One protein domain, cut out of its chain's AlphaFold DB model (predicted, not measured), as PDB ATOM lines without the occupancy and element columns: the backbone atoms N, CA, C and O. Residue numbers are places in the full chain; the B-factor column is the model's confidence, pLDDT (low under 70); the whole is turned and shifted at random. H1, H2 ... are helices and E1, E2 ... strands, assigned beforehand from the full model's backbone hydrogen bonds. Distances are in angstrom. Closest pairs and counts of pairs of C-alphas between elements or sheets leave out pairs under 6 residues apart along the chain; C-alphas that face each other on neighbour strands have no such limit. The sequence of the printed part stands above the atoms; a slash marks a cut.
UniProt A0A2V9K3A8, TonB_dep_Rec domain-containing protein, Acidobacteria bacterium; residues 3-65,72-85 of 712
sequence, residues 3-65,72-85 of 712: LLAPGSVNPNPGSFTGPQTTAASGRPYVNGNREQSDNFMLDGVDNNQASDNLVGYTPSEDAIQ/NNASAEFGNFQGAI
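AT A GLANCE: This is residues 3 to 65 and 72 to 85 of the 712 residues of the protein "TonB_dep_Rec domain-containing protein" of Acidobacteria bacterium (UniProt A0A2V9K3A8). This domain has little regular structure: it is mostly loops, with the one-turn helix H1 on one side, residues 72 to 85 on the opposite side, and the short strand E1 between them. Short antiparallel pairings, such as residues 8 to 9 with 29 to 30, tie loops together. The printed part has 77 residues, only 8 in named elements, H1 then E1, class mixed. It is compact, radius of gyration of the C-alphas 12.4 A, and rounded, spanning 34 by 27 by 27 A.

HOW THE PARTS SIT: Start at H1, residues 13 to 16, too short for any O i to N i+4 pair; its one O i to N i+3 pair is within hydrogen-bond range. A long link of 22 residues leads to E1, residues 39 to 42, and the two are apart. E1 pairs with no named strand, but its residues 41 to 42 pair antiparallel with residues 45 to 46.

IN THESE COORDINATES: Find C-alpha 13 at (30.747, -38.881, -18.645), where H1 begins its 5.9 A. E1 runs 10.3 A to C-alpha 42 at (39.077, -58.830, -24.006).

THE WHOLE: The C-alphas farthest apart, Gly 14 and Ala 76, are 33.9 A apart. Residues 66 to 71 are not printed; C-alphas 65 and 72 are 22.5 A apart. Look for low pLDDT, under 70, at residues 18 to 24.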
ATOM      1  N   LEU A   3      37.955 -42.507 -22.531       87.06
ATOM      2  CA  LEU A   3      37.755 -41.051 -22.650       87.06
ATOM      3  C   LEU A   3      39.043 -40.212 -22.527       87.06
ATOM      4  O   LEU A   3      39.014 -39.014 -22.781       87.06
ATOM      5  N   LEU A   4      40.165 -40.815 -22.119       86.25
ATOM      6  CA  LEU A   4      41.468 -40.140 -22.082       86.25
ATOM      7  C   LEU A   4      42.177 -40.176 -23.446       86.25
ATOM      8  O   LEU A   4      43.166 -39.468 -23.639       86.25
ATOM      9  N   ALA A   5      41.697 -40.993 -24.389       87.25
ATOM     10  CA  ALA A   5      42.272 -41.079 -25.720       87.25
ATOM     11  C   ALA A   5      41.907 -39.841 -26.565       87.25
ATOM     12  O   ALA A   5      40.752 -39.405 -26.564       87.25
ATOM     13  N   PRO A   6      42.855 -39.278 -27.338       88.06
ATOM     14  CA  PRO A   6      42.562 -38.187 -28.261       88.06
ATOM     15  C   PRO A   6      41.453 -38.557 -29.253       88.06
ATOM     16  O   PRO A   6      41.444 -39.656 -29.802       88.06
ATOM     17  N   GLY A   7      40.537 -37.621 -29.505       88.31
ATOM     18  CA  GLY A   7      39.404 -37.844 -30.410       88.31
ATOM     19  C   GLY A   7      38.265 -38.675 -29.809       88.31
ATOM     20  O   GLY A   7      37.306 -38.951 -30.526       88.31
ATOM     21  N   SER A   8      38.344 -39.046 -28.523       92.19
ATOM     22  CA  SER A   8      37.268 -39.703 -27.776       92.19
ATOM     23  C   SER A   8      36.500 -38.703 -26.907       92.19
ATOM     24  O   SER A   8      37.105 -37.927 -26.168       92.19
ATOM     25  N   VAL A   9      35.168 -38.715 -26.978       92.00
ATOM     26  CA  VAL A   9      34.286 -37.897 -26.128       92.00
ATOM     27  C   VAL A   9      33.049 -38.685 -25.705       92.00
ATOM     28  O   VAL A   9      32.689 -39.667 -26.340       92.00
ATOM     29  N   ASN A  10      32.355 -38.254 -24.656       88.69
ATOM     30  CA  ASN A  10      30.976 -38.664 -24.390       88.69
ATOM     31  C   ASN A  10      30.236 -37.485 -23.729       88.69
ATOM     32  O   ASN A  10      30.782 -36.893 -22.796       88.69
ATOM     33  N   PRO A  11      29.026 -37.113 -24.193       87.56
ATOM     34  CA  PRO A  11      28.281 -35.973 -23.651       87.56
ATOM     35  C   PRO A  11      27.797 -36.187 -22.206       87.56
ATOM     36  O   PRO A  11      27.481 -35.221 -21.517       87.56
ATOM     37  N   ASN A  12      27.767 -37.433 -21.728       84.25
ATOM     38  CA  ASN A  12      27.433 -37.818 -20.362       84.25
ATOM     39  C   ASN A  12      28.538 -38.700 -19.735       84.25
ATOM     40  O   ASN A  12      28.358 -39.913 -19.594       84.25
ATOM     41  N   PRO A  13      29.665 -38.121 -19.279       79.12
ATOM     42  CA  PRO A  13      30.747 -38.881 -18.645       79.12
ATOM     43  C   PRO A  13      30.314 -39.649 -17.386       79.12
ATOM     44  O   PRO A  13      30.931 -40.650 -17.036       79.12
ATOM     45  N   GLY A  14      29.234 -39.219 -16.719       76.31
ATOM     46  CA  GLY A  14      28.688 -39.906 -15.546       76.31
ATOM     47  C   GLY A  14      28.220 -41.335 -15.839       76.31
ATOM     48  O   GLY A  14      28.221 -42.171 -14.940       76.31
ATOM     49  N   SER A  15      27.902 -41.652 -17.097       79.38
ATOM     50  CA  SER A  15      27.510 -43.002 -17.524       79.38
ATOM     51  C   SER A  15      28.634 -44.052 -17.432       79.38
ATOM     52  O   SER A  15      28.352 -45.242 -17.502       79.38
ATOM     53  N   PHE A  16      29.890 -43.645 -17.217       79.25
ATOM     54  CA  PHE A  16      31.035 -44.550 -17.017       79.25
ATOM     55  C   PHE A  16      31.309 -44.890 -15.545       79.25
ATOM     56  O   PHE A  16      32.305 -45.537 -15.248       79.25
ATOM     57  N   THR A  17      30.484 -44.396 -14.618       72.25
ATOM     58  CA  THR A  17      30.760 -44.495 -13.172       72.25
ATOM     59  C   THR A  17      30.013 -45.616 -12.461       72.25
ATOM     60  O   THR A  17      30.231 -45.807 -11.274       72.25
ATOM     61  N   GLY A  18      29.112 -46.322 -13.150       67.56
ATOM     62  CA  GLY A  18      28.363 -47.434 -12.565       67.56
ATOM     63  C   GLY A  18      28.983 -48.801 -12.892       67.56
ATOM     64  O   GLY A  18      29.575 -48.946 -13.960       67.56
ATOM     65  N   PRO A  19      28.729 -49.837 -12.071       65.00
ATOM     66  CA  PRO A  19      29.173 -51.218 -12.322       65.00
ATOM     67  C   PRO A  19      28.384 -51.896 -13.440       65.00
ATOM     68  O   PRO A  19      28.628 -53.048 -13.800       65.00
ATOM     69  N   GLN A  20      27.330 -51.239 -13.917       69.31
ATOM     70  CA  GLN A  20      26.497 -51.753 -14.983       69.31
ATOM     71  C   GLN A  20      27.223 -51.533 -16.308       69.31
ATOM     72  O   GLN A  20      27.488 -50.401 -16.711       69.31
ATOM     73  N   THR A  21      27.511 -52.626 -17.004       68.44
ATOM     74  CA  THR A  21      28.101 -52.605 -18.351       68.44
ATOM     75  C   THR A  21      27.033 -52.563 -19.451       68.44
ATOM     76  O   THR A  21      27.329 -52.304 -20.616       68.44
ATOM     77  N   THR A  22      25.764 -52.768 -19.079       64.50
ATOM     78  CA  THR A  22      24.602 -52.727 -19.978       64.50
ATOM     79  C   THR A  22      23.744 -51.472 -19.748       64.50
ATOM     80  O   THR A  22      24.139 -50.625 -18.962       64.50
ATOM     81  N   ALA A  23      22.602 -51.336 -20.445       59.59
ATOM     82  CA  ALA A  23      21.783 -50.118 -20.608       59.59
ATOM     83  C   ALA A  23      21.962 -48.998 -19.554       59.59
ATOM     84  O   ALA A  23      21.897 -49.243 -18.354       59.59
ATOM     85  N   ALA A  24      22.129 -47.762 -20.043       61.72
ATOM     86  CA  ALA A  24      22.591 -46.567 -19.313       61.72
ATOM     87  C   ALA A  24      24.103 -46.516 -18.984       61.72
ATOM     88  O   ALA A  24      24.565 -45.505 -18.455       61.72
ATOM     89  N   SER A  25      24.873 -47.541 -19.372       73.50
ATOM     90  CA  SER A  25      26.341 -47.511 -19.393       73.50
ATOM     91  C   SER A  25      26.893 -46.649 -20.537       73.50
ATOM     92  O   SER A  25      26.327 -46.595 -21.635       73.50
ATOM     93  N   GLY A  26      27.994 -45.950 -20.272       78.94
ATOM     94  CA  GLY A  26      28.653 -45.048 -21.208       78.94
ATOM     95  C   GLY A  26      29.515 -45.762 -22.241       78.94
ATOM     96  O   GLY A  26      30.220 -46.719 -21.935       78.94
ATOM     97  N   ARG A  27      29.516 -45.245 -23.471       87.56
ATOM     98  CA  ARG A  27      30.406 -45.677 -24.561       87.56
ATOM     99  C   ARG A  27      31.080 -44.471 -25.208       87.56
ATOM    100  O   ARG A  27      30.438 -43.429 -25.332       87.56
ATOM    101  N   PRO A  28      32.370 -44.541 -25.548       90.06
ATOM    102  CA  PRO A  28      33.042 -43.411 -26.168       90.06
ATOM    103  C   PRO A  28      32.478 -43.146 -27.573       90.06
ATOM    104  O   PRO A  28      32.051 -44.050 -28.271       90.06
ATOM    105  N   TYR A  29      32.477 -41.883 -27.984       91.62
ATOM    106  CA  TYR A  29      32.326 -41.468 -29.375       91.62
ATOM    107  C   TYR A  29      33.724 -41.188 -29.893       91.62
ATOM    108  O   TYR A  29      34.394 -40.288 -29.377       91.62
ATOM    109  N   VAL A  30      34.185 -41.947 -30.884       93.12
ATOM    110  CA  VAL A  30      35.560 -41.835 -31.377       93.12
ATOM    111  C   VAL A  30      35.586 -41.258 -32.782       93.12
ATOM    112  O   VAL A  30      34.947 -41.771 -33.701       93.12
ATOM    113  N   ASN A  31      36.344 -40.174 -32.959       90.88
ATOM    114  CA  ASN A  31      36.519 -39.481 -34.239       90.88
ATOM    115  C   ASN A  31      35.190 -39.054 -34.897       90.88
ATOM    116  O   ASN A  31      35.086 -39.005 -36.119       90.88
ATOM    117  N   GLY A  32      34.171 -38.740 -34.088       89.38
ATOM    118  CA  GLY A  32      32.844 -38.335 -34.564       89.38
ATOM    119  C   GLY A  32      31.948 -39.485 -35.038       89.38
ATOM    120  O   GLY A  32      30.859 -39.223 -35.543       89.38
ATOM    121  N   ASN A  33      32.376 -40.741 -34.876       90.06
ATOM    122  CA  ASN A  33      31.523 -41.899 -35.119       90.06
ATOM    123  C   ASN A  33      30.531 -42.130 -33.972       90.06
ATOM    124  O   ASN A  33      30.692 -41.603 -32.870       90.06
ATOM    125  N   ARG A  34      29.508 -42.942 -34.256       88.44
ATOM    126  CA  ARG A  34      28.521 -43.398 -33.272       88.44
ATOM    127  C   ARG A  34      29.173 -44.270 -32.205       88.44
ATOM    128  O   ARG A  34      30.088 -45.030 -32.493       88.44
ATOM    129  N   GLU A  35      28.633 -44.230 -31.001       86.31
ATOM    130  CA  GLU A  35      29.115 -45.019 -29.870       86.31
ATOM    131  C   GLU A  35      28.917 -46.538 -30.045       86.31
ATOM    132  O   GLU A  35      29.610 -47.333 -29.416       86.31
ATOM    133  N   GLN A  36      27.981 -46.963 -30.908       86.81
ATOM    134  CA  GLN A  36      27.768 -48.367 -31.279       86.81
ATOM    135  C   GLN A  36      28.769 -48.868 -32.324       86.81
ATOM    136  O   GLN A  36      28.697 -50.038 -32.675       86.81
ATOM    137  N   SER A  37      29.645 -48.031 -32.881       89.88
ATOM    138  CA  SER A  37      30.578 -48.474 -33.926       89.88
ATOM    139  C   SER A  37      31.989 -48.763 -33.417       89.88
ATOM    140  O   SER A  37      32.901 -49.012 -34.211       89.88
ATOM    141  N   ASP A  38      32.160 -48.758 -32.100       91.19
ATOM    142  CA  ASP A  38      33.360 -49.239 -31.438       91.19
ATOM    143  C   ASP A  38      33.313 -50.761 -31.256       91.19
ATOM    144  O   ASP A  38      32.250 -51.351 -31.066       91.19
ATOM    145  N   ASN A  39      34.478 -51.399 -31.294       91.94
ATOM    146  CA  ASN A  39      34.630 -52.826 -31.048       91.94
ATOM    147  C   ASN A  39      35.401 -53.051 -29.745       91.94
ATOM    148  O   ASN A  39      36.583 -52.710 -29.656       91.94
ATOM    149  N   PHE A  40      34.749 -53.642 -28.746       92.12
ATOM    150  CA  PHE A  40      35.374 -54.001 -27.477       92.12
ATOM    151  C   PHE A  40      35.892 -55.443 -27.516       92.12
ATOM    152  O   PHE A  40      35.154 -56.375 -27.826       92.12
ATOM    153  N   MET A  41      37.156 -55.640 -27.146       92.50
ATOM    154  CA  MET A  41      37.815 -56.945 -27.094       92.50
ATOM    155  C   MET A  41      38.471 -57.171 -25.730       92.50
ATOM    156  O   MET A  41      38.977 -56.234 -25.104       92.50
ATOM    157  N   LEU A  42      38.466 -58.424 -25.271       93.81
ATOM    158  CA  LEU A  42      39.077 -58.830 -24.006       93.81
ATOM    159  C   LEU A  42      39.875 -60.125 -24.176       93.81
ATOM    160  O   LEU A  42      39.291 -61.173 -24.451       93.81
ATOM    161  N   ASP A  43      41.196 -60.054 -23.993       93.88
ATOM    162  CA  ASP A  43      42.155 -61.111 -24.356       93.88
ATOM    163  C   ASP A  43      41.933 -61.604 -25.804       93.88
ATOM    164  O   ASP A  43      41.852 -62.801 -26.079       93.88
ATOM    165  N   GLY A  44      41.753 -60.668 -26.743       89.25
ATOM    166  CA  GLY A  44      41.656 -60.975 -28.174       89.25
ATOM    167  C   GLY A  44      40.318 -61.556 -28.655       89.25
ATOM    168  O   GLY A  44      40.171 -61.782 -29.854       89.25
ATOM    169  N   VAL A  45      39.328 -61.763 -27.778       90.69
ATOM    170  CA  VAL A  45      37.969 -62.187 -28.169       90.69
ATOM    171  C   VAL A  45      36.944 -61.063 -28.044       90.69
ATOM    172  O   VAL A  45      37.110 -60.135 -27.253       90.69
ATOM    173  N   ASP A  46      35.867 -61.179 -28.823       89.88
ATOM    174  CA  ASP A  46      34.715 -60.273 -28.815       89.88
ATOM    175  C   ASP A  46      34.139 -60.074 -27.400       89.88
ATOM    176  O   ASP A  46      33.833 -61.031 -26.675       89.88
ATOM    177  N   ASN A  47      33.993 -58.811 -27.007       91.25
ATOM    178  CA  ASN A  47      33.452 -58.391 -25.720       91.25
ATOM    179  C   ASN A  47      32.266 -57.432 -25.882       91.25
ATOM    180  O   ASN A  47      32.066 -56.531 -25.067       91.25
ATOM    181  N   ASN A  48      31.479 -57.637 -26.938       88.06
ATOM    182  CA  ASN A  48      30.331 -56.812 -27.274       88.06
ATOM    183  C   ASN A  48      29.015 -57.552 -26.995       88.06
ATOM    184  O   ASN A  48      28.879 -58.760 -27.198       88.06
ATOM    185  N   GLN A  49      28.001 -56.814 -26.559       86.50
ATOM    186  CA  GLN A  49      26.634 -57.299 -26.431       86.50
ATOM    187  C   GLN A  49      25.927 -57.209 -27.790       86.50
ATOM    188  O   GLN A  49      25.762 -56.129 -28.348       86.50
ATOM    189  N   ALA A  50      25.487 -58.348 -28.328       82.88
ATOM    190  CA  ALA A  50      25.060 -58.458 -29.726       82.88
ATOM    191  C   ALA A  50      23.809 -57.637 -30.111       82.88
ATOM    192  O   ALA A  50      23.593 -57.412 -31.302       82.88
ATOM    193  N   SER A  51      22.952 -57.232 -29.164       80.75
ATOM    194  CA  SER A  51      21.722 -56.501 -29.505       80.75
ATOM    195  C   SER A  51      21.900 -54.998 -29.686       80.75
ATOM    196  O   SER A  51      21.273 -54.460 -30.593       80.75
ATOM    197  N   ASP A  52      22.704 -54.336 -28.850       79.00
ATOM    198  CA  ASP A  52      22.886 -52.874 -28.857       79.00
ATOM    199  C   ASP A  52      24.368 -52.459 -28.960       79.00
ATOM    200  O   ASP A  52      24.681 -51.275 -28.953       79.00
ATOM    201  N   ASN A  53      25.295 -53.415 -29.076       83.56
ATOM    202  CA  ASN A  53      26.747 -53.201 -29.078       83.56
ATOM    203  C   ASN A  53      27.260 -52.494 -27.804       83.56
ATOM    204  O   ASN A  53      28.008 -51.516 -27.849       83.56
ATOM    205  N   LEU A  54      26.775 -52.940 -26.640       82.50
ATOM    206  CA  LEU A  54      27.257 -52.509 -25.319       82.50
ATOM    207  C   LEU A  54      28.498 -53.310 -24.899       82.50
ATOM    208  O   LEU A  54      28.754 -54.388 -25.433       82.50
ATOM    209  N   VAL A  55      29.250 -52.814 -23.915       86.81
ATOM    210  CA  VAL A  55      30.398 -53.549 -23.364       86.81
ATOM    211  C   VAL A  55      29.888 -54.760 -22.581       86.81
ATOM    212  O   VAL A  55      29.023 -54.634 -21.718       86.81
ATOM    213  N   GLY A  56      30.411 -55.951 -22.866       84.88
ATOM    214  CA  GLY A  56      29.992 -57.174 -22.185       84.88
ATOM    215  C   GLY A  56      30.515 -57.253 -20.752       84.88
ATOM    216  O   GLY A  56      29.738 -57.282 -19.799       84.88
ATOM    217  N   TYR A  57      31.836 -57.272 -20.593       89.56
ATOM    218  CA  TYR A  57      32.518 -57.371 -19.300       89.56
ATOM    219  C   TYR A  57      33.603 -56.300 -19.160       89.56
ATOM    220  O   TYR A  57      34.375 -56.080 -20.090       89.56
ATOM    221  N   THR A  58      33.692 -55.656 -18.001       88.56
ATOM    222  CA  THR A  58      34.728 -54.665 -17.682       88.56
ATOM    223  C   THR A  58      35.583 -55.193 -16.532       88.56
ATOM    224  O   THR A  58      35.099 -55.209 -15.404       88.56
ATOM    225  N   PRO A  59      36.825 -55.634 -16.789       91.38
ATOM    226  CA  PRO A  59      37.707 -56.119 -15.730       91.38
ATOM    227  C   PRO A  59      38.008 -55.070 -14.663       91.38
ATOM    228  O   PRO A  59      37.891 -53.869 -14.925       91.38
ATOM    229  N   SER A  60      38.468 -55.527 -13.498       91.25
ATOM    230  CA  SER A  60      39.019 -54.638 -12.471       91.25
ATOM    231  C   SER A  60      40.222 -53.857 -13.008       91.25
ATOM    232  O   SER A  60      41.019 -54.396 -13.776       91.25
ATOM    233  N   GLU A  61      40.390 -52.598 -12.591       88.31
ATOM    234  CA  GLU A  61      41.516 -51.762 -13.031       88.31
ATOM    235  C   GLU A  61      42.873 -52.399 -12.686       88.31
ATOM    236  O   GLU A  61      43.772 -52.432 -13.530       88.31
ATOM    237  N   ASP A  62      42.991 -53.004 -11.499       92.56
ATOM    238  CA  ASP A  62      44.197 -53.718 -11.069       92.56
ATOM    239  C   ASP A  62      44.350 -55.106 -11.725       92.56
ATOM    240  O   ASP A  62      45.428 -55.698 -11.662       92.56
ATOM    241  N   ALA A  63      43.343 -55.625 -12.432       94.88
ATOM    242  CA  ALA A  63      43.456 -56.861 -13.216       94.88
ATOM    243  C   ALA A  63      44.015 -56.637 -14.632       94.88
ATOM    244  O   ALA A  63      44.484 -57.578 -15.283       94.88
ATOM    245  N   ILE A  64      43.991 -55.395 -15.121       94.69
ATOM    246  CA  ILE A  64      44.385 -55.055 -16.489       94.69
ATOM    247  C   ILE A  64      45.911 -55.008 -16.601       94.69
ATOM    248  O   ILE A  64      46.600 -54.296 -15.872       94.69
ATOM    249  N   GLN A  65      46.454 -55.770 -17.548       94.94
ATOM    250  CA  GLN A  65      47.869 -55.709 -17.916       94.94
ATOM    251  C   GLN A  65      48.125 -54.636 -18.964       94.94
ATOM    252  O   GLN A  65      49.101 -53.893 -18.877       94.94
ATOM    253  N   ASN A  72      42.486 -45.561 -35.822       83.88
ATOM    254  CA  ASN A  72      42.659 -45.514 -37.272       83.88
ATOM    255  C   ASN A  72      43.741 -46.509 -37.730       83.88
ATOM    256  O   ASN A  72      44.571 -46.934 -36.926       83.88
ATOM    257  N   ASN A  73      43.763 -46.828 -39.028       86.06
ATOM    258  CA  ASN A  73      44.733 -47.718 -39.677       86.06
ATOM    259  C   ASN A  73      44.874 -49.084 -38.981       86.06
ATOM    260  O   ASN A  73      45.982 -49.584 -38.790       86.06
ATOM    261  N   ALA A  74      43.746 -49.666 -38.569       89.69
ATOM    262  CA  ALA A  74      43.735 -51.003 -38.000       89.69
ATOM    263  C   ALA A  74      44.087 -52.052 -39.063       89.69
ATOM    264  O   ALA A  74      43.693 -51.933 -40.227       89.69
ATOM    265  N   SER A  75      44.795 -53.093 -38.635       91.88
ATOM    266  CA  SER A  75      45.076 -54.282 -39.441       91.88
ATOM    267  C   SER A  75      43.784 -54.956 -39.931       91.88
ATOM    268  O   SER A  75      42.713 -54.798 -39.341       91.88
ATOM    269  N   ALA A  76      43.874 -55.714 -41.025       93.88
ATOM    270  CA  ALA A  76      42.775 -56.497 -41.591       93.88
ATOM    271  C   ALA A  76      42.320 -57.648 -40.669       93.88
ATOM    272  O   ALA A  76      41.236 -58.202 -40.869       93.88
ATOM    273  N   GLU A  77      43.114 -57.980 -39.646       91.75
ATOM    274  CA  GLU A  77      42.723 -58.920 -38.586       91.75
ATOM    275  C   GLU A  77      41.501 -58.426 -37.800       91.75
ATOM    276  O   GLU A  77      40.630 -59.213 -37.424       91.75
ATOM    277  N   PHE A  78      41.372 -57.105 -37.646       91.69
ATOM    278  CA  PHE A  78      40.250 -56.487 -36.961       91.69
ATOM    279  C   PHE A  78      39.112 -56.163 -37.935       91.69
ATOM    280  O   PHE A  78      39.305 -55.599 -39.020       91.69
ATOM    281  N   GLY A  79      37.898 -56.492 -37.507       89.75
ATOM    282  CA  GLY A  79      36.646 -56.155 -38.178       89.75
ATOM    283  C   GLY A  79      35.613 -55.641 -37.189       89.75
ATOM    284  O   GLY A  79      35.948 -55.351 -36.036       89.75
ATOM    285  N   ASN A  80      34.364 -55.542 -37.641       88.06
ATOM    286  CA  ASN A  80      33.244 -55.075 -36.829       88.06
ATOM    287  C   ASN A  80      33.484 -53.711 -36.130       88.06
ATOM    288  O   ASN A  80      33.159 -53.558 -34.958       88.06
ATOM    289  N   PHE A  81      34.090 -52.729 -36.811       90.00
ATOM    290  CA  PHE A  81      34.376 -51.404 -36.242       90.00
ATOM    291  C   PHE A  81      34.236 -50.279 -37.281       90.00
ATOM    292  O   PHE A  81      34.445 -50.476 -38.476       90.00
ATOM    293  N   GLN A  82      33.935 -49.064 -36.824       88.88
ATOM    294  CA  GLN A  82      34.147 -47.814 -37.574       88.88
ATOM    295  C   GLN A  82      34.722 -46.687 -36.705       88.88
ATOM    296  O   GLN A  82      35.399 -45.812 -37.244       88.88
ATOM    297  N   GLY A  83      34.475 -46.699 -35.389       88.75
ATOM    298  CA  GLY A  83      35.030 -45.737 -34.436       88.75
ATOM    299  C   GLY A  83      36.433 -46.128 -33.975       88.75
ATOM    300  O   GLY A  83      37.432 -45.614 -34.481       88.75
ATOM    301  N   ALA A  84      36.510 -47.045 -33.017       91.88
ATOM    302  CA  ALA A  84      37.753 -47.592 -32.494       91.88
ATOM    303  C   ALA A  84      37.660 -49.081 -32.171       91.88
ATOM    304  O   ALA A  84      36.591 -49.623 -31.911       91.88
ATOM    305  N   ILE A  85      38.821 -49.725 -32.117       93.25
ATOM    306  CA  ILE A  85      38.985 -51.044 -31.508       93.25
ATOM    307  C   ILE A  85      39.615 -50.829 -30.138       93.25
ATOM    308  O   ILE A  85      40.692 -50.240 -30.033       93.25
TER     309      ILE A  85